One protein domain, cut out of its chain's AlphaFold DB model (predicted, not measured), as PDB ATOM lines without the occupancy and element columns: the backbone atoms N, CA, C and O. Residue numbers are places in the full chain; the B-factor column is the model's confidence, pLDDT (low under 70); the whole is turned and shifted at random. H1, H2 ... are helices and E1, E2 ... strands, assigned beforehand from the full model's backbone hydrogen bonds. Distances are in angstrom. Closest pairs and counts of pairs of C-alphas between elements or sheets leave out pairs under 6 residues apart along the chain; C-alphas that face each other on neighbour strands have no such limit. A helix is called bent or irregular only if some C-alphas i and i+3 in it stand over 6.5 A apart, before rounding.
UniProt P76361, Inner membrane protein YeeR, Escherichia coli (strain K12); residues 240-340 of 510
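What this domain is: This is residues 240 to 340 of the 510 residues of the protein "Inner membrane protein YeeR" of Escherichia coli (strain K12) (UniProt P76361). Two antiparallel strand hairpins, E1 with E2 and E3 with E4, lie toward opposite ends of an elongated model, with three helices, H1, H2 and H3, loosely set between them. The short H4 is beside the second hairpin, and E5 is at that same end. The printed part has 101 residues, in the order E1 E2 H1 H2 H3 E3 E4 H4 E5, mixed helices and strands. It is only just compact, close to loose, with a radius of gyration of the C-alphas of 14.9 A and spans of 43 by 25 by 25 A.

How they stand to each other: E1, residues 245 to 250, and E2, 253 to 258, form a hairpin, with N 248 and O 255 2.9 A apart. H1, 259 to 272, and H2, 281 to 288, are close but not clearly touching, the closest C-alphas being Phe 269 and Phe 288 at 7.3 A; they run opposite ways at a steep tilt of 56 degrees. H2 and H3, 296 to 305, are also close but not clearly touching, with C-alphas 285 and 300 closest at 7.4 A. The closest C-alphas of E1 and H3 are Leu 250 and Ala 298, 5.2 A apart. E3, 310 to 315, and E4, 318 to 323, form a hairpin, with N 313 and O 320 2.8 A apart. The closest C-alphas of H2 and E4 are Pro 281 and Arg 320, at 6.6 A. H4, 324 to 329, and E5, 330 to 332, meet only through their link; E5 pairs with no named strand, but its residues 331 to 332 pair antiparallel with 339 to 340. Every O i to N i+4 pair is within hydrogen-bond range in H2 and H3, against 8 of 10 in H1 and 0 of 2 in H4, where 1 of 3 O i to N i+3 pairs is.

Where its parts are: E1 begins at C-alpha 245 (285.259, 229.694, 116.016) and E5 ends at C-alpha 332 (262.037, 201.197, 120.495). H1 is 20.1 A long, E2 16.6 A and E4 16.2 A. H4 is irregular, with C-alphas 325 and 328 7.6 A apart.

The domain as a whole: The C-alphas of Arg 242 and Ser 316 are the farthest apart, 44.9 A. The printed part has no cut and no long link, and no printed residue is under 70 in pLDDT.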
ATOM      1  N   ILE A 240     283.544 234.209 115.886       90.42
ATOM      2  CA  ILE A 240     282.328 233.380 115.973       90.42
ATOM      3  C   ILE A 240     281.330 233.790 114.882       90.42
ATOM      4  O   ILE A 240     280.840 232.936 114.147       90.42
ATOM      5  N   SER A 241     281.087 235.093 114.695       88.84
ATOM      6  CA  SER A 241     280.166 235.599 113.662       88.84
ATOM      7  C   SER A 241     280.587 235.254 112.226       88.84
ATOM      8  O   SER A 241     279.743 235.170 111.337       88.84
ATOM      9  N   ARG A 242     281.889 235.029 111.995       90.76
ATOM     10  CA  ARG A 242     282.450 234.579 110.710       90.76
ATOM     11  C   ARG A 242     282.430 233.056 110.539       90.76
ATOM     12  O   ARG A 242     282.799 232.571 109.474       90.76
ATOM     13  N   GLY A 243     282.025 232.305 111.565       91.78
ATOM     14  CA  GLY A 243     282.042 230.840 111.574       91.78
ATOM     15  C   GLY A 243     283.441 230.227 111.717       91.78
ATOM     16  O   GLY A 243     283.619 229.042 111.437       91.78
ATOM     17  N   GLU A 244     284.439 231.018 112.128       93.70
ATOM     18  CA  GLU A 244     285.827 230.564 112.313       93.70
ATOM     19  C   GLU A 244     286.020 229.849 113.657       93.70
ATOM     20  O   GLU A 244     286.835 228.932 113.772       93.70
ATOM     21  N   LEU A 245     285.261 230.264 114.672       94.19
ATOM     22  CA  LEU A 245     285.259 229.694 116.016       94.19
ATOM     23  C   LEU A 245     283.852 229.228 116.387       94.19
ATOM     24  O   LEU A 245     282.863 229.822 115.954       94.19
ATOM     25  N   ARG A 246     283.772 228.215 117.247       93.16
ATOM     26  CA  ARG A 246     282.543 227.815 117.936       93.16
ATOM     27  C   ARG A 246     282.771 227.772 119.441       93.16
ATOM     28  O   ARG A 246     283.875 227.455 119.886       93.16
ATOM     29  N   GLU A 247     281.740 228.106 120.204       92.78
ATOM     30  CA  GLU A 247     281.780 228.138 121.666       92.78
ATOM     31  C   GLU A 247     280.919 227.015 122.252       92.78
ATOM     32  O   GLU A 247     279.811 226.767 121.774       92.78
ATOM     33  N   PHE A 248     281.423 226.361 123.299       91.13
ATOM     34  CA  PHE A 248     280.684 225.401 124.113       91.13
ATOM     35  C   PHE A 248     280.749 225.794 125.585       91.13
ATOM     36  O   PHE A 248     281.837 225.969 126.130       91.13
ATOM     37  N   GLU A 249     279.598 225.883 126.243       91.63
ATOM     38  CA  GLU A 249     279.518 225.978 127.702       91.63
ATOM     39  C   GLU A 249     279.495 224.560 128.284       91.63
ATOM     40  O   GLU A 249     278.491 223.853 128.167       91.63
ATOM     41  N   LEU A 250     280.619 224.144 128.868       90.63
ATOM     42  CA  LEU A 250     280.825 222.812 129.439       90.63
ATOM     43  C   LEU A 250     281.036 222.902 130.959       90.63
ATOM     44  O   LEU A 250     281.178 223.991 131.520       90.63
ATOM     45  N   ALA A 251     281.076 221.752 131.632       87.36
ATOM     46  CA  ALA A 251     281.134 221.632 133.093       87.36
ATOM     47  C   ALA A 251     282.160 222.538 133.815       87.36
ATOM     48  O   ALA A 251     281.893 222.984 134.933       87.36
ATOM     49  N   ASP A 252     283.316 222.823 133.209       86.13
ATOM     50  CA  ASP A 252     284.391 223.646 133.788       86.13
ATOM     51  C   ASP A 252     284.542 225.044 133.143       86.13
ATOM     52  O   ASP A 252     285.472 225.792 133.467       86.13
ATOM     53  N   GLY A 253     283.612 225.435 132.269       86.44
ATOM     54  CA  GLY A 253     283.523 226.771 131.688       86.44
ATOM     55  C   GLY A 253     283.339 226.776 130.173       86.44
ATOM     56  O   GLY A 253     282.981 225.779 129.551       86.44
ATOM     57  N   ASN A 254     283.589 227.942 129.578       90.56
ATOM     58  CA  ASN A 254     283.377 228.152 128.152       90.56
ATOM     59  C   ASN A 254     284.628 227.781 127.358       90.56
ATOM     60  O   ASN A 254     285.708 228.340 127.584       90.56
ATOM     61  N   TRP A 255     284.466 226.886 126.395       94.54
ATOM     62  CA  TRP A 255     285.508 226.428 125.493       94.54
ATOM     63  C   TRP A 255     285.307 227.009 124.101       94.54
ATOM     64  O   TRP A 255     284.238 226.877 123.511       94.54
ATOM     65  N   LEU A 256     286.355 227.632 123.568       95.20
ATOM     66  CA  LEU A 256     286.421 228.114 122.194       95.20
ATOM     67  C   LEU A 256     287.214 227.116 121.366       95.20
ATOM     68  O   LEU A 256     288.366 226.820 121.689       95.20
ATOM     69  N   LEU A 257     286.603 226.608 120.303       95.92
ATOM     70  CA  LEU A 257     287.240 225.689 119.369       95.92
ATOM     71  C   LEU A 257     287.288 226.319 117.980       95.92
ATOM     72  O   LEU A 257     286.301 226.877 117.500       95.92
ATOM     73  N   ASN A 258     288.426 226.187 117.305       96.58
ATOM     74  CA  ASN A 258     288.538 226.493 115.888       96.58
ATOM     75  C   ASN A 258     287.622 225.557 115.099       96.58
ATOM     76  O   ASN A 258     287.746 224.335 115.190       96.58
ATOM     77  N   ASN A 259     286.713 226.128 114.313       95.46
ATOM     78  CA  ASN A 259     285.640 225.374 113.677       95.46
ATOM     79  C   ASN A 259     286.197 224.359 112.661       95.46
ATOM     80  O   ASN A 259     285.851 223.186 112.698       95.46
ATOM     81  N   ALA A 260     287.169 224.755 111.830       94.94
ATOM     82  CA  ALA A 260     287.808 223.852 110.866       94.94
ATOM     83  C   ALA A 260     288.634 222.735 111.533       94.94
ATOM     84  O   ALA A 260     288.801 221.647 110.977       94.94
ATOM     85  N   TRP A 261     289.204 222.989 112.710       95.01
ATOM     86  CA  TRP A 261     289.859 221.954 113.505       95.01
ATOM     87  C   TRP A 261     288.842 221.005 114.144       95.01
ATOM     88  O   TRP A 261     289.024 219.792 114.058       95.01
ATOM     89  N   TYR A 262     287.766 221.537 114.723       95.27
ATOM     90  CA  TYR A 262     286.680 220.756 115.312       95.27
ATOM     91  C   TYR A 262     286.070 219.796 114.284       95.27
ATOM     92  O   TYR A 262     286.092 218.587 114.505       95.27
ATOM     93  N   GLU A 263     285.647 220.304 113.123       94.17
ATOM     94  CA  GLU A 263     285.023 219.494 112.067       94.17
ATOM     95  C   GLU A 263     285.941 218.362 111.584       94.17
ATOM     96  O   GLU A 263     285.504 217.226 111.418       94.17
ATOM     97  N   ARG A 264     287.247 218.621 111.428       93.91
ATOM     98  CA  ARG A 264     288.213 217.576 111.040       93.91
ATOM     99  C   ARG A 264     288.353 216.477 112.094       93.91
ATOM    100  O   ARG A 264     288.437 215.304 111.733       93.91
ATOM    101  N   ASN A 265     288.397 216.839 113.377       93.02
ATOM    102  CA  ASN A 265     288.509 215.860 114.461       93.02
ATOM    103  C   ASN A 265     287.217 215.049 114.630       93.02
ATOM    104  O   ASN A 265     287.285 213.840 114.875       93.02
ATOM    105  N   MET A 266     286.062 215.697 114.449       93.90
ATOM    106  CA  MET A 266     284.751 215.053 114.516       93.90
ATOM    107  C   MET A 266     284.472 214.162 113.309       93.90
ATOM    108  O   MET A 266     283.965 213.067 113.501       93.90
ATOM    109  N   ALA A 267     284.876 214.539 112.092       91.77
ATOM    110  CA  ALA A 267     284.683 213.706 110.902       91.77
ATOM    111  C   ALA A 267     285.302 212.306 111.072       91.77
ATOM    112  O   ALA A 267     284.642 211.300 110.832       91.77
ATOM    113  N   GLY A 268     286.542 212.230 111.570       86.67
ATOM    114  CA  GLY A 268     287.190 210.944 111.846       86.67
ATOM    115  C   GLY A 268     286.529 210.151 112.978       86.67
ATOM    116  O   GLY A 268     286.569 208.927 112.965       86.67
ATOM    117  N   PHE A 269     285.917 210.826 113.955       91.78
ATOM    118  CA  PHE A 269     285.157 210.162 115.019       91.78
ATOM    119  C   PHE A 269     283.830 209.611 114.502       91.78
ATOM    120  O   PHE A 269     283.480 208.474 114.791       91.78
ATOM    121  N   ASN A 270     283.130 210.393 113.684       90.58
ATOM    122  CA  ASN A 270     281.843 210.023 113.113       90.58
ATOM    123  C   ASN A 270     281.959 208.818 112.173       90.58
ATOM    124  O   ASN A 270     281.026 208.030 112.113       90.58
ATOM    125  N   GLU A 271     283.089 208.628 111.482       90.10
ATOM    126  CA  GLU A 271     283.337 207.378 110.748       90.10
ATOM    127  C   GLU A 271     283.507 206.177 111.692       90.10
ATOM    128  O   GLU A 271     282.926 205.126 111.444       90.10
ATOM    129  N   GLN A 272     284.218 206.337 112.814       90.50
ATOM    130  CA  GLN A 272     284.380 205.266 113.812       90.50
ATOM    131  C   GLN A 272     283.057 204.892 114.491       90.50
ATOM    132  O   GLN A 272     282.835 203.729 114.822       90.50
ATOM    133  N   LEU A 273     282.152 205.859 114.670       91.91
ATOM    134  CA  LEU A 273     280.814 205.608 115.206       91.91
ATOM    135  C   LEU A 273     279.963 204.685 114.316       91.91
ATOM    136  O   LEU A 273     279.018 204.091 114.824       91.91
ATOM    137  N   LYS A 274     280.288 204.543 113.023       90.66
ATOM    138  CA  LYS A 274     279.584 203.645 112.087       90.66
ATOM    139  C   LYS A 274     280.097 202.204 112.121       90.66
ATOM    140  O   LYS A 274     279.536 201.342 111.455       90.66
ATOM    141  N   GLU A 275     281.204 201.934 112.814       90.13
ATOM    142  CA  GLU A 275     281.812 200.596 112.825       90.13
ATOM    143  C   GLU A 275     281.058 199.620 113.735       90.13
ATOM    144  O   GLU A 275     281.093 198.412 113.506       90.13
ATOM    145  N   ASN A 276     280.377 200.133 114.764       90.89
ATOM    146  CA  ASN A 276     279.612 199.334 115.714       90.89
ATOM    147  C   ASN A 276     278.204 199.901 115.871       90.89
ATOM    148  O   ASN A 276     278.026 201.112 115.964       90.89
ATOM    149  N   LEU A 277     277.223 199.007 116.025       90.22
ATOM    150  CA  LEU A 277     275.823 199.374 116.245       90.22
ATOM    151  C   LEU A 277     275.653 200.344 117.425       90.22
ATOM    152  O   LEU A 277     274.862 201.278 117.368       90.22
ATOM    153  N   SER A 278     276.358 200.089 118.531       93.17
ATOM    154  CA  SER A 278     276.177 200.852 119.762       93.17
ATOM    155  C   SER A 278     277.389 200.789 120.683       93.17
ATOM    156  O   SER A 278     278.066 199.762 120.765       93.17
ATOM    157  N   PHE A 279     277.596 201.844 121.465       94.45
ATOM    158  CA  PHE A 279     278.700 201.978 122.412       94.45
ATOM    159  C   PHE A 279     278.167 202.149 123.835       94.45
ATOM    160  O   PHE A 279     277.252 202.937 124.083       94.45
ATOM    161  N   THR A 280     278.750 201.445 124.798       94.66
ATOM    162  CA  THR A 280     278.572 201.779 126.219       94.66
ATOM    163  C   THR A 280     279.207 203.143 126.530       94.66
ATOM    164  O   THR A 280     280.088 203.597 125.792       94.66
ATOM    165  N   PRO A 281     278.825 203.807 127.639       92.77
ATOM    166  CA  PRO A 281     279.458 205.057 128.049       92.77
ATOM    167  C   PRO A 281     280.984 204.980 128.158       92.77
ATOM    168  O   PRO A 281     281.670 205.899 127.716       92.77
ATOM    169  N   ASP A 282     281.524 203.882 128.686       92.87
ATOM    170  CA  ASP A 282     282.971 203.714 128.862       92.87
ATOM    171  C   ASP A 282     283.701 203.441 127.536       92.87
ATOM    172  O   ASP A 282     284.800 203.963 127.314       92.87
ATOM    173  N   GLU A 283     283.086 202.680 126.623       93.58
ATOM    174  CA  GLU A 283     283.601 202.484 125.261       93.58
ATOM    175  C   GLU A 283     283.644 203.813 124.503       93.58
ATOM    176  O   GLU A 283     284.676 204.153 123.924       93.58
ATOM    177  N   LEU A 284     282.568 204.603 124.572       93.12
ATOM    178  CA  LEU A 284     282.483 205.901 123.904       93.12
ATOM    179  C   LEU A 284     283.511 206.894 124.463       93.12
ATOM    180  O   LEU A 284     284.226 207.539 123.696       93.12
ATOM    181  N   LYS A 285     283.658 206.967 125.793       92.86
ATOM    182  CA  LYS A 285     284.704 207.773 126.447       92.86
ATOM    183  C   LYS A 285     286.104 207.358 126.010       92.86
ATOM    184  O   LYS A 285     286.967 208.213 125.816       92.86
ATOM    185  N   THR A 286     286.343 206.059 125.848       92.28
ATOM    186  CA  THR A 286     287.633 205.536 125.384       92.28
ATOM    187  C   THR A 286     287.883 205.899 123.920       92.28
ATOM    188  O   THR A 286     288.978 206.356 123.594       92.28
ATOM    189  N   LEU A 287     286.868 205.772 123.062       91.97
ATOM    190  CA  LEU A 287     286.933 206.109 121.637       91.97
ATOM    191  C   LEU A 287     287.148 207.615 121.397       91.97
ATOM    192  O   LEU A 287     287.862 208.024 120.474       91.97
ATOM    193  N   PHE A 288     286.534 208.452 122.234       92.69
ATOM    194  CA  PHE A 288     286.597 209.909 122.126       92.69
ATOM    195  C   PHE A 288     287.807 210.533 122.838       92.69
ATOM    196  O   PHE A 288     288.120 211.702 122.615       92.69
ATOM    197  N   ARG A 289     288.503 209.773 123.695       86.75
ATOM    198  CA  ARG A 289     289.562 210.271 124.585       86.75
ATOM    199  C   ARG A 289     290.546 211.211 123.875       86.75
ATOM    200  O   ARG A 289     291.152 210.848 122.871       86.75
ATOM    201  N   ASN A 290     290.759 212.391 124.467       80.40
ATOM    202  CA  ASN A 290     291.706 213.431 124.033       80.40
ATOM    203  C   ASN A 290     291.479 213.981 122.615       80.40
ATOM    204  O   ASN A 290     292.349 214.657 122.077       80.40
ATOM    205  N   ARG A 291     290.321 213.738 121.999       92.09
ATOM    206  CA  ARG A 291     290.064 214.178 120.624       92.09
ATOM    207  C   ARG A 291     289.924 215.686 120.494       92.09
ATOM    208  O   ARG A 291     290.469 216.282 119.573       92.09
ATOM    209  N   LEU A 292     289.205 216.294 121.434       93.66
ATOM    210  CA  LEU A 292     289.004 217.739 121.480       93.66
ATOM    211  C   LEU A 292     289.936 218.446 122.479       93.66
ATOM    212  O   LEU A 292     289.784 219.644 122.686       93.66
ATOM    213  N   ASN A 293     290.910 217.734 123.071       92.48
ATOM    214  CA  ASN A 293     291.844 218.275 124.073       92.48
ATOM    215  C   ASN A 293     291.143 219.040 125.223       92.48
ATOM    216  O   ASN A 293     291.663 220.026 125.744       92.48
ATOM    217  N   LEU A 294     289.950 218.578 125.607       93.05
ATOM    218  CA  LEU A 294     289.170 219.105 126.725       93.05
ATOM    219  C   LEU A 294     289.670 218.525 128.058       93.05
ATOM    220  O   LEU A 294     290.320 217.476 128.084       93.05
ATOM    221  N   SER A 295     289.334 219.180 129.172       92.12
ATOM    222  CA  SER A 295     289.483 218.575 130.502       92.12
ATOM    223  C   SER A 295     288.601 217.320 130.630       92.12
ATOM    224  O   SER A 295     287.624 217.189 129.889       92.12
ATOM    225  N   PRO A 296     288.902 216.383 131.547       91.67
ATOM    226  CA  PRO A 296     288.072 215.195 131.750       91.67
ATOM    227  C   PRO A 296     286.595 215.521 132.020       91.67
ATOM    228  O   PRO A 296     285.714 214.885 131.446       91.67
ATOM    229  N   GLU A 297     286.318 216.543 132.834       91.47
ATOM    230  CA  GLU A 297     284.960 216.973 133.176       91.47
ATOM    231  C   GLU A 297     284.226 217.560 131.964       91.47
ATOM    232  O   GLU A 297     283.073 217.213 131.710       91.47
ATOM    233  N   ALA A 298     284.900 218.411 131.184       92.77
ATOM    234  CA  ALA A 298     284.342 218.981 129.961       92.77
ATOM    235  C   ALA A 298     284.144 217.927 128.868       92.77
ATOM    236  O   ALA A 298     283.164 217.982 128.130       92.77
ATOM    237  N   ASN A 299     285.053 216.957 128.765       93.71
ATOM    238  CA  ASN A 299     284.952 215.848 127.826       93.71
ATOM    239  C   ASN A 299     283.722 214.980 128.121       93.71
ATOM    240  O   ASN A 299     282.998 214.608 127.199       93.71
ATOM    241  N   ASP A 300     283.477 214.671 129.394       92.22
ATOM    242  CA  ASP A 300     282.313 213.891 129.812       92.22
ATOM    243  C   ASP A 300     280.993 214.645 129.577       92.22
ATOM    244  O   ASP A 300     280.056 214.062 129.034       92.22
ATOM    245  N   ASP A 301     280.927 215.937 129.917       92.07
ATOM    246  CA  ASP A 301     279.751 216.790 129.670       92.07
ATOM    247  C   ASP A 301     279.483 216.972 128.164       92.07
ATOM    248  O   ASP A 301     278.340 216.895 127.710       92.07
ATOM    249  N   PHE A 302     280.547 217.118 127.363       93.14
ATOM    250  CA  PHE A 302     280.453 217.181 125.904       93.14
ATOM    251  C   PHE A 302     279.852 215.898 125.319       93.14
ATOM    252  O   PHE A 302     278.961 215.974 124.475       93.14
ATOM    253  N   LEU A 303     280.304 214.722 125.767       92.55
ATOM    254  CA  LEU A 303     279.792 213.433 125.293       92.55
ATOM    255  C   LEU A 303     278.324 213.187 125.664       92.55
ATOM    256  O   LEU A 303     277.609 212.517 124.922       92.55
ATOM    257  N   ASP A 304     277.877 213.705 126.805       88.79
ATOM    258  CA  ASP A 304     276.505 213.514 127.284       88.79
ATOM    259  C   ASP A 304     275.517 214.481 126.606       88.79
ATOM    260  O   ASP A 304     274.363 214.117 126.392       88.79
ATOM    261  N   ARG A 305     275.956 215.696 126.233       88.45
ATOM    262  CA  ARG A 305     275.050 216.783 125.797       88.45
ATOM    263  C   ARG A 305     275.296 217.371 124.414       88.45
ATOM    264  O   ARG A 305     274.393 217.995 123.864       88.45
ATOM    265  N   CYS A 306     276.522 217.298 123.911       88.82
ATOM    266  CA  CYS A 306     276.957 218.055 122.735       88.82
ATOM    267  C   CYS A 306     277.441 217.170 121.587       88.82
ATOM    268  O   CYS A 306     277.714 217.695 120.505       88.82
ATOM    269  N   LEU A 307     277.593 215.864 121.817       89.09
ATOM    270  CA  LEU A 307     278.023 214.942 120.783       89.09
ATOM    271  C   LEU A 307     276.936 214.809 119.711       89.09
ATOM    272  O   LEU A 307     275.797 214.471 120.009       89.09
ATOM    273  N   ASP A 308     277.325 215.063 118.466       84.82
ATOM    274  CA  ASP A 308     276.485 214.878 117.285       84.82
ATOM    275  C   ASP A 308     276.795 213.525 116.612       84.82
ATOM    276  O   ASP A 308     277.819 212.895 116.891       84.82
ATOM    277  N   GLY A 309     275.928 213.075 115.707       85.40
ATOM    278  CA  GLY A 309     276.096 211.841 114.931       85.40
ATOM    279  C   GLY A 309     275.445 210.592 115.535       85.40
ATOM    280  O   GLY A 309     275.558 209.508 114.949       85.40
ATOM    281  N   GLY A 310     274.749 210.727 116.661       90.05
ATOM    282  CA  GLY A 310     273.986 209.667 117.314       90.05
ATOM    283  C   GLY A 310     273.221 210.171 118.534       90.05
ATOM    284  O   GLY A 310     273.237 211.365 118.827       90.05
ATOM    285  N   ASP A 311     272.571 209.254 119.245       91.25
ATOM    286  CA  ASP A 311     271.825 209.557 120.471       91.25
ATOM    287  C   ASP A 311     271.934 208.414 121.498       91.25
ATOM    288  O   ASP A 311     272.363 207.295 121.186       91.25
ATOM    289  N   TRP A 312     271.566 208.697 122.744       92.60
ATOM    290  CA  TRP A 312     271.540 207.740 123.844       92.60
ATOM    291  C   TRP A 312     270.205 206.991 123.901       92.60
ATOM    292  O   TRP A 312     269.154 207.578 124.140       92.60
ATOM    293  N   TYR A 313     270.261 205.664 123.805       92.30
ATOM    294  CA  TYR A 313     269.099 204.780 123.880       92.30
ATOM    295  C   TYR A 313     269.167 203.859 125.109       92.30
ATOM    296  O   TYR A 313     270.250 203.370 125.461       92.30
ATOM    297  N   PRO A 314     268.039 203.589 125.793       93.29
ATOM    298  CA  PRO A 314     268.019 202.693 126.942       93.29
ATOM    299  C   PRO A 314     267.870 201.232 126.491       93.29
ATOM    300  O   PRO A 314     266.794 200.809 126.079       93.29
ATOM    301  N   PHE A 315     268.930 200.433 126.610       93.77
ATOM    302  CA  PHE A 315     268.877 198.978 126.425       93.77
ATOM    303  C   PHE A 315     268.658 198.276 127.770       93.77
ATOM    304  O   PHE A 315     268.856 198.863 128.837       93.77
ATOM    305  N   SER A 316     268.305 196.989 127.743       91.32
ATOM    306  CA  SER A 316     268.128 196.178 128.959       91.32
ATOM    307  C   SER A 316     269.397 196.076 129.813       91.32
ATOM    308  O   SER A 316     269.314 195.899 131.025       91.32
ATOM    309  N   GLU A 317     270.568 196.195 129.185       91.59
ATOM    310  CA  GLU A 317     271.886 196.140 129.828       91.59
ATOM    311  C   GLU A 317     272.360 197.506 130.359       91.59
ATOM    312  O   GLU A 317     273.327 197.575 131.115       91.59
ATOM    313  N   GLY A 318     271.697 198.598 129.967       92.51
ATOM    314  CA  GLY A 318     272.087 199.969 130.293       92.51
ATOM    315  C   GLY A 318     271.928 200.926 129.113       92.51
ATOM    316  O   GLY A 318     271.567 200.534 128.005       92.51
ATOM    317  N   ARG A 319     272.203 202.214 129.340       93.88
ATOM    318  CA  ARG A 319     272.200 203.214 128.261       93.88
ATOM    319  C   ARG A 319     273.348 202.950 127.285       93.88
ATOM    320  O   ARG A 319     274.471 202.703 127.725       93.88
ATOM    321  N   ARG A 320     273.085 203.039 125.984       94.57
ATOM    322  CA  ARG A 320     274.098 202.911 124.929       94.57
ATOM    323  C   ARG A 320     273.936 204.043 123.924       94.57
ATOM    324  O   ARG A 320     272.815 204.455 123.649       94.57
ATOM    325  N   PHE A 321     275.043 204.540 123.394       94.33
ATOM    326  CA  PHE A 321     275.047 205.533 122.328       94.33
ATOM    327  C   PHE A 321     274.963 204.818 120.982       94.33
ATOM    328  O   PHE A 321     275.764 203.913 120.733       94.33
ATOM    329  N   VAL A 322     274.011 205.194 120.135       93.50
ATOM    330  CA  VAL A 322     273.817 204.609 118.801       93.50
ATOM    331  C   VAL A 322     273.993 205.697 117.759       93.50
ATOM    332  O   VAL A 322     273.355 206.745 117.842       93.50
ATOM    333  N   SER A 323     274.856 205.450 116.772       92.66
ATOM    334  CA  SER A 323     274.996 206.361 115.639       92.66
ATOM    335  C   SER A 323     273.689 206.449 114.855       92.66
ATOM    336  O   SER A 323     273.022 205.436 114.644       92.66
ATOM    337  N   PHE A 324     273.379 207.631 114.318       90.78
ATOM    338  CA  PHE A 324     272.247 207.816 113.406       90.78
ATOM    339  C   PHE A 324     272.302 206.891 112.179       90.78
ATOM    340  O   PHE A 324     271.264 206.599 111.598       90.78
ATOM    341  N   HIS A 325     273.483 206.373 111.818       89.79
ATOM    342  CA  HIS A 325     273.644 205.380 110.751       89.79
ATOM    343  C   HIS A 325     272.955 204.033 111.048       89.79
ATOM    344  O   HIS A 325     272.581 203.323 110.123       89.79
ATOM    345  N   HIS A 326     272.789 203.680 112.324       90.89
ATOM    346  CA  HIS A 326     272.247 202.392 112.767       90.89
ATOM    347  C   HIS A 326     270.841 202.500 113.369       90.89
ATOM    348  O   HIS A 326     270.306 201.509 113.858       90.89
ATOM    349  N   VAL A 327     270.223 203.688 113.356       87.41
ATOM    350  CA  VAL A 327     268.902 203.906 113.973       87.41
ATOM    351  C   VAL A 327     267.819 203.024 113.344       87.41
ATOM    352  O   VAL A 327     266.963 202.523 114.071       87.41
ATOM    353  N   ASP A 328     267.895 202.752 112.039       86.44
ATOM    354  CA  ASP A 328     266.944 201.877 111.332       86.44
ATOM    355  C   ASP A 328     267.059 200.393 111.739       86.44
ATOM    356  O   ASP A 328     266.151 199.600 111.491       86.44
ATOM    357  N   GLU A 329     268.159 200.001 112.391       88.68
ATOM    358  CA  GLU A 329     268.362 198.657 112.946       88.68
ATOM    359  C   GLU A 329     267.788 198.522 114.363       88.68
ATOM    360  O   GLU A 329     267.875 197.453 114.972       88.68
ATOM    361  N   LEU A 330     267.215 199.591 114.921       89.59
ATOM    362  CA  LEU A 330     266.637 199.596 116.257       89.59
ATOM    363  C   LEU A 330     265.118 199.468 116.207       89.59
ATOM    364  O   LEU A 330     264.435 199.993 115.331       89.59
ATOM    365  N   ARG A 331     264.568 198.833 117.238       89.18
ATOM    366  CA  ARG A 331     263.163 198.978 117.616       89.18
ATOM    367  C   ARG A 331     263.086 199.519 119.033       89.18
ATOM    368  O   ARG A 331     263.802 199.067 119.924       89.18
ATOM    369  N   ILE A 332     262.202 200.486 119.230       90.39
ATOM    370  CA  ILE A 332     262.037 201.197 120.495       90.39
ATOM    371  C   ILE A 332     260.633 200.901 120.998       90.39
ATOM    372  O   ILE A 332     259.663 201.010 120.249       90.39
ATOM    373  N   CYS A 333     260.524 200.463 122.249       91.58
ATOM    374  CA  CYS A 333     259.241 200.145 122.850       91.58
ATOM    375  C   CYS A 333     258.413 201.428 122.936       91.58
ATOM    376  O   CYS A 333     258.804 202.347 123.657       91.58
ATOM    377  N   ALA A 334     257.263 201.465 122.262       88.95
ATOM    378  CA  ALA A 334     256.398 202.646 122.220       88.95
ATOM    379  C   ALA A 334     255.909 203.077 123.617       88.95
ATOM    380  O   ALA A 334     255.650 204.251 123.848       88.95
ATOM    381  N   SER A 335     255.860 202.137 124.569       90.30
ATOM    382  CA  SER A 335     255.393 202.384 125.937       90.30
ATOM    383  C   SER A 335     256.506 202.827 126.903       90.30
ATOM    384  O   SER A 335     256.336 203.806 127.624       90.30
ATOM    385  N   CYS A 336     257.649 202.125 126.965       91.15
ATOM    386  CA  CYS A 336     258.685 202.380 127.985       91.15
ATOM    387  C   CYS A 336     260.022 202.909 127.445       91.15
ATOM    388  O   CYS A 336     260.923 203.190 128.234       91.15
ATOM    389  N   GLY A 337     260.186 203.003 126.124       90.69
ATOM    390  CA  GLY A 337     261.424 203.446 125.479       90.69
ATOM    391  C   GLY A 337     262.546 202.405 125.421       90.69
ATOM    392  O   GLY A 337     263.561 202.674 124.784       90.69
ATOM    393  N   LEU A 338     262.389 201.219 126.039       93.21
ATOM    394  CA  LEU A 338     263.385 200.141 125.960       93.21
ATOM    395  C   LEU A 338     263.730 199.863 124.496       93.21
ATOM    396  O   LEU A 338     262.831 199.700 123.679       93.21
ATOM    397  N   THR A 339     265.016 199.813 124.184       93.11
ATOM    398  CA  THR A 339     265.534 199.665 122.827       93.11
ATOM    399  C   THR A 339     266.135 198.276 122.638       93.11
ATOM    400  O   THR A 339     266.854 197.777 123.505       93.11
ATOM    401  N   GLU A 340     265.835 197.654 121.502       90.97
ATOM    402  CA  GLU A 340     266.390 196.369 121.073       90.97
ATOM    403  C   GLU A 340     266.830 196.429 119.610       90.97
ATOM    404  O   GLU A 340     266.334 197.240 118.828       90.97
TER     405      GLU A 340